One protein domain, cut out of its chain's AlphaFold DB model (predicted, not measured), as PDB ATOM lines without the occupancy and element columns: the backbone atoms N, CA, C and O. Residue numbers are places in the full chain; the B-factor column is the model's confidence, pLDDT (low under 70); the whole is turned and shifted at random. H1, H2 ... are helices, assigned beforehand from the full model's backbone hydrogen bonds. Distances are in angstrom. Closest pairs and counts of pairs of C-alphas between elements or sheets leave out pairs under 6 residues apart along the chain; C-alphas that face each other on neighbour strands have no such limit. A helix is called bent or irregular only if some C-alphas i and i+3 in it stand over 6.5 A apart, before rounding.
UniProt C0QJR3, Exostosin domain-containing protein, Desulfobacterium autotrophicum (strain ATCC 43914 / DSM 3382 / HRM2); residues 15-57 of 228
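AT A GLANCE: This is residues 15 to 57 of the 228 residues of the protein "Exostosin domain-containing protein" of Desulfobacterium autotrophicum (strain ATCC 43914 / DSM 3382 / HRM2) (UniProt C0QJR3). A loose three-helix arrangement, with H1 in the middle, H2 on one side of it and H3 on the other, and a long loop, residues 37 to 50, sweeping from H2 round to H3. The printed part has 43 residues with three named helices, H1, H2, H3 along the chain, and no named strand: all helix. It is only just compact, close to loose, with a radius of gyration of the C-alphas of 10.7 A and spans of 32 by 23 by 14 A.

HOW THE PARTS SIT: H1, residues 15 to 26, is close to but not clearly touching H2, residues 29 to 36: their closest C-alphas, of Arg 25 and Phe 33, are 8.0 A apart. They run opposite ways at a steep tilt of 53 degrees. H1 is also close to but not clearly touching H3, residues 51 to 57, about perpendicular at 74 degrees; their closest C-alphas, of Ala 23 and Lys 51, are 6.2 A apart. H2 and H3 are apart. Every O i to N i+4 pair is within hydrogen-bond range in H1 and H3, but 2 of 4 in H2.

IN THESE COORDINATES: H1 begins at C-alpha 15 (156.915, -25.413, 146.058) and is 16.4 A long. H2, 8.7 A long, is irregular: C-alphas 31 and 34 are 7.9 A apart. H3, 10.1 A long, ends at C-alpha 57 (161.925, -39.182, 134.721).

THE WHOLE: The two C-alphas farthest apart, of Leu 38 and Ile 57, are 32.4 A apart. The printed part has no cut. The H1 to H2 link is tight, the H2 to H3 link long. The model's pLDDT is under 70 at residues 28 to 43.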
ATOM      1  N   LYS A  15     156.317 -24.421 146.970       84.69
ATOM      2  CA  LYS A  15     156.915 -25.413 146.058       84.69
ATOM      3  C   LYS A  15     156.770 -24.990 144.592       84.69
ATOM      4  O   LYS A  15     157.747 -25.036 143.855       84.69
ATOM      5  N   LEU A  16     155.582 -24.536 144.182       86.50
ATOM      6  CA  LEU A  16     155.343 -24.047 142.819       86.50
ATOM      7  C   LEU A  16     156.202 -22.826 142.486       86.50
ATOM      8  O   LEU A  16     156.750 -22.747 141.389       86.50
ATOM      9  N   SER A  17     156.355 -21.895 143.431       87.06
ATOM     10  CA  SER A  17     157.230 -20.736 143.239       87.06
ATOM     11  C   SER A  17     158.685 -21.170 143.048       87.06
ATOM     12  O   SER A  17     159.352 -20.693 142.134       87.06
ATOM     13  N   MET A  18     159.170 -22.122 143.856       87.62
ATOM     14  CA  MET A  18     160.519 -22.682 143.695       87.62
ATOM     15  C   MET A  18     160.707 -23.324 142.315       87.62
ATOM     16  O   MET A  18     161.686 -23.026 141.633       87.62
ATOM     17  N   TRP A  19     159.758 -24.152 141.876       89.62
ATOM     18  CA  TRP A  19     159.794 -24.803 140.563       89.62
ATOM     19  C   TRP A  19     159.790 -23.816 139.404       89.62
ATOM     20  O   TRP A  19     160.604 -23.945 138.491       89.62
ATOM     21  N   TYR A  20     158.965 -22.775 139.483       89.06
ATOM     22  CA  TYR A  20     158.940 -21.706 138.491       89.06
ATOM     23  C   TYR A  20     160.301 -21.010 138.350       89.06
ATOM     24  O   TYR A  20     160.804 -20.824 137.238       89.06
ATOM     25  N   HIS A  21     160.920 -20.633 139.474       87.50
ATOM     26  CA  HIS A  21     162.224 -19.971 139.460       87.50
ATOM     27  C   HIS A  21     163.334 -20.888 138.937       87.50
ATOM     28  O   HIS A  21     164.183 -20.439 138.167       87.50
ATOM     29  N   GLU A  22     163.317 -22.169 139.303       89.56
ATOM     30  CA  GLU A  22     164.297 -23.134 138.806       89.56
ATOM     31  C   GLU A  22     164.143 -23.433 137.317       89.56
ATOM     32  O   GLU A  22     165.147 -23.421 136.607       89.56
ATOM     33  N   ALA A  23     162.915 -23.602 136.821       90.75
ATOM     34  CA  ALA A  23     162.659 -23.773 135.393       90.75
ATOM     35  C   ALA A  23     163.235 -22.600 134.582       90.75
ATOM     36  O   ALA A  23     163.937 -22.806 133.590       90.75
ATOM     37  N   LYS A  24     163.020 -21.359 135.040       87.25
ATOM     38  CA  LYS A  24     163.613 -20.166 134.413       87.25
ATOM     39  C   LYS A  24     165.137 -20.149 134.483       87.25
ATOM     40  O   LYS A  24     165.784 -19.787 133.500       87.25
ATOM     41  N   ARG A  25     165.711 -20.519 135.632       86.44
ATOM     42  CA  ARG A  25     167.168 -20.575 135.828       86.44
ATOM     43  C   ARG A  25     167.818 -21.558 134.854       86.44
ATOM     44  O   ARG A  25     168.816 -21.212 134.235       86.44
ATOM     45  N   GLU A  26     167.232 -22.742 134.691       88.69
ATOM     46  CA  GLU A  26     167.747 -23.805 133.816       88.69
ATOM     47  C   GLU A  26     167.655 -23.462 132.321       88.69
ATOM     48  O   GLU A  26     168.458 -23.952 131.533       88.69
ATOM     49  N   LYS A  27     166.749 -22.563 131.918       82.62
ATOM     50  CA  LYS A  27     166.650 -22.062 130.535       82.62
ATOM     51  C   LYS A  27     167.691 -20.979 130.176       82.62
ATOM     52  O   LYS A  27     167.523 -20.280 129.185       82.62
ATOM     53  N   ASN A  28     168.750 -20.795 130.969       69.25
ATOM     54  CA  ASN A  28     169.787 -19.767 130.771       69.25
ATOM     55  C   ASN A  28     169.339 -18.294 130.924       69.25
ATOM     56  O   ASN A  28     170.002 -17.394 130.410       69.25
ATOM     57  N   TYR A  29     168.330 -17.979 131.748       57.16
ATOM     58  CA  TYR A  29     168.079 -16.581 132.170       57.16
ATOM     59  C   TYR A  29     169.111 -16.038 133.188       57.16
ATOM     60  O   TYR A  29     168.844 -15.077 133.912       57.16
ATOM     61  N   PHE A  30     170.314 -16.618 133.255       48.16
ATOM     62  CA  PHE A  30     171.336 -16.245 134.238       48.16
ATOM     63  C   PHE A  30     171.877 -14.821 134.017       48.16
ATOM     64  O   PHE A  30     172.157 -14.116 134.982       48.16
ATOM     65  N   ARG A  31     171.901 -14.322 132.769       47.84
ATOM     66  CA  ARG A  31     172.268 -12.918 132.472       47.84
ATOM     67  C   ARG A  31     171.213 -11.883 132.891       47.84
ATOM     68  O   ARG A  31     171.464 -10.688 132.793       47.84
ATOM     69  N   HIS A  32     170.054 -12.315 133.390       46.84
ATOM     70  CA  HIS A  32     168.966 -11.436 133.834       46.84
ATOM     71  C   HIS A  32     168.520 -11.729 135.278       46.84
ATOM     72  O   HIS A  32     167.454 -11.293 135.707       46.84
ATOM     73  N   PHE A  33     169.311 -12.488 136.046       45.53
ATOM     74  CA  PHE A  33     168.909 -12.961 137.374       45.53
ATOM     75  C   PHE A  33     168.806 -11.822 138.406       45.53
ATOM     76  O   PHE A  33     167.897 -11.836 139.234       45.53
ATOM     77  N   LEU A  34     169.650 -10.785 138.297       47.16
ATOM     78  CA  LEU A  34     169.576  -9.614 139.182       47.16
ATOM     79  C   LEU A  34     168.408  -8.663 138.849       47.16
ATOM     80  O   LEU A  34     167.903  -7.994 139.743       47.16
ATOM     81  N   SER A  35     167.931  -8.615 137.598       45.00
ATOM     82  CA  SER A  35     166.789  -7.766 137.206       45.00
ATOM     83  C   SER A  35     165.434  -8.483 137.313       45.00
ATOM     84  O   SER A  35     164.413  -7.836 137.552       45.00
ATOM     85  N   CYS A  36     165.397  -9.816 137.175       42.72
ATOM     86  CA  CYS A  36     164.161 -10.609 137.204       42.72
ATOM     87  C   CYS A  36     163.584 -10.832 138.604       42.72
ATOM     88  O   CYS A  36     162.376 -11.044 138.705       42.72
ATOM     89  N   LEU A  37     164.395 -10.759 139.667       46.38
ATOM     90  CA  LEU A  37     163.892 -10.869 141.042       46.38
ATOM     91  C   LEU A  37     162.934  -9.720 141.412       46.38
ATOM     92  O   LEU A  37     162.164  -9.857 142.355       46.38
ATOM     93  N   LEU A  38     162.948  -8.619 140.645       46.25
ATOM     94  CA  LEU A  38     162.192  -7.401 140.944       46.25
ATOM     95  C   LEU A  38     161.132  -7.008 139.898       46.25
ATOM     96  O   LEU A  38     160.394  -6.062 140.157       46.25
ATOM     97  N   LYS A  39     161.037  -7.655 138.720       43.66
ATOM     98  CA  LYS A  39     160.250  -7.073 137.602       43.66
ATOM     99  C   LYS A  39     159.365  -7.991 136.761       43.66
ATOM    100  O   LYS A  39     158.575  -7.461 135.988       43.66
ATOM    101  N   ASN A  40     159.431  -9.318 136.889       48.94
ATOM    102  CA  ASN A  40     158.565 -10.194 136.088       48.94
ATOM    103  C   ASN A  40     157.555 -10.937 136.965       48.94
ATOM    104  O   ASN A  40     157.976 -11.815 137.726       48.94
ATOM    105  N   PRO A  41     156.242 -10.645 136.856       58.19
ATOM    106  CA  PRO A  41     155.237 -11.396 137.590       58.19
ATOM    107  C   PRO A  41     155.357 -12.886 137.247       58.19
ATOM    108  O   PRO A  41     155.665 -13.277 136.115       58.19
ATOM    109  N   ILE A  42     155.180 -13.738 138.256       63.25
ATOM    110  CA  ILE A  42     155.060 -15.180 138.045       63.25
ATOM    111  C   ILE A  42     153.888 -15.380 137.078       63.25
ATOM    112  O   ILE A  42     152.785 -14.943 137.394       63.25
ATOM    113  N   CYS A  43     154.116 -15.979 135.901       68.06
ATOM    114  CA  CYS A  43     153.015 -16.386 135.030       68.06
ATOM    115  C   CYS A  43     152.244 -17.447 135.799       68.06
ATOM    116  O   CYS A  43     152.762 -18.534 136.059       68.06
ATOM    117  N   GLN A  44     151.047 -17.079 136.239       72.75
ATOM    118  CA  GLN A  44     150.299 -17.922 137.146       72.75
ATOM    119  C   GLN A  44     149.373 -18.910 136.429       72.75
ATOM    120  O   GLN A  44     148.733 -19.736 137.086       72.75
ATOM    121  N   ASP A  45     149.344 -18.850 135.100       87.19
ATOM    122  CA  ASP A  45     148.467 -19.653 134.258       87.19
ATOM    123  C   ASP A  45     148.839 -21.131 134.321       87.19
ATOM    124  O   ASP A  45     147.957 -21.954 134.510       87.19
ATOM    125  N   PHE A  46     150.130 -21.475 134.279       90.25
ATOM    126  CA  PHE A  46     150.583 -22.869 134.270       90.25
ATOM    127  C   PHE A  46     151.619 -23.142 135.362       90.25
ATOM    128  O   PHE A  46     152.534 -22.345 135.584       90.25
ATOM    129  N   ALA A  47     151.514 -24.295 136.022       91.19
ATOM    130  CA  ALA A  47     152.591 -24.815 136.864       91.19
ATOM    131  C   ALA A  47     153.818 -25.166 135.999       91.19
ATOM    132  O   ALA A  47     153.731 -26.062 135.167       91.19
ATOM    133  N   LEU A  48     154.951 -24.481 136.179       92.19
ATOM    134  CA  LEU A  48     156.178 -24.762 135.420       92.19
ATOM    135  C   LEU A  48     157.120 -25.683 136.193       92.19
ATOM    136  O   LEU A  48     157.423 -25.415 137.354       92.19
ATOM    137  N   TYR A  49     157.614 -26.721 135.523       93.62
ATOM    138  CA  TYR A  49     158.503 -27.737 136.080       93.62
ATOM    139  C   TYR A  49     159.957 -27.531 135.618       93.62
ATOM    140  O   TYR A  49     160.185 -27.220 134.443       93.62
ATOM    141  N   PRO A  50     160.957 -27.724 136.502       93.31
ATOM    142  CA  PRO A  50     162.368 -27.679 136.120       93.31
ATOM    143  C   PRO A  50     162.729 -28.781 135.113       93.31
ATOM    144  O   PRO A  50     162.258 -29.915 135.233       93.31
ATOM    145  N   LYS A  51     163.624 -28.473 134.169       93.75
ATOM    146  CA  LYS A  51     164.149 -29.415 133.169       93.75
ATOM    147  C   LYS A  51     164.771 -30.646 133.791       93.75
ATOM    148  O   LYS A  51     164.506 -31.759 133.340       93.75
ATOM    149  N   ARG A  52     165.525 -30.465 134.874       93.88
ATOM    150  CA  ARG A  52     166.146 -31.586 135.592       93.88
ATOM    151  C   ARG A  52     165.143 -32.641 136.082       93.88
ATOM    152  O   ARG A  52     165.521 -33.799 136.181       93.88
ATOM    153  N   PHE A  53     163.889 -32.273 136.379       94.44
ATOM    154  CA  PHE A  53     162.879 -33.228 136.856       94.44
ATOM    155  C   PHE A  53     162.383 -34.130 135.727       94.44
ATOM    156  O   PHE A  53     162.541 -35.345 135.804       94.44
ATOM    157  N   TYR A  54     161.803 -33.552 134.671       94.62
ATOM    158  CA  TYR A  54     161.205 -34.371 133.615       94.62
ATOM    159  C   TYR A  54     162.265 -35.115 132.794       94.62
ATOM    160  O   TYR A  54     162.018 -36.251 132.407       94.62
ATOM    161  N   LYS A  55     163.477 -34.561 132.626       95.88
ATOM    162  CA  LYS A  55     164.587 -35.293 131.994       95.88
ATOM    163  C   LYS A  55     165.094 -36.468 132.819       95.88
ATOM    164  O   LYS A  55     165.471 -37.472 132.231       95.88
ATOM    165  N   ALA A  56     165.082 -36.380 134.150       96.50
ATOM    166  CA  ALA A  56     165.408 -37.533 134.990       96.50
ATOM    167  C   ALA A  56     164.339 -38.634 134.868       96.50
ATOM    168  O   ALA A  56     164.672 -39.807 134.759       96.50
ATOM    169  N   ILE A  57     163.061 -38.250 134.821       97.50
ATOM    170  CA  ILE A  57     161.925 -39.182 134.721       97.50
ATOM    171  C   ILE A  57     161.858 -39.870 133.351       97.50
ATOM    172  O   ILE A  57     161.474 -41.037 133.271       97.50
TER     173      ILE A  57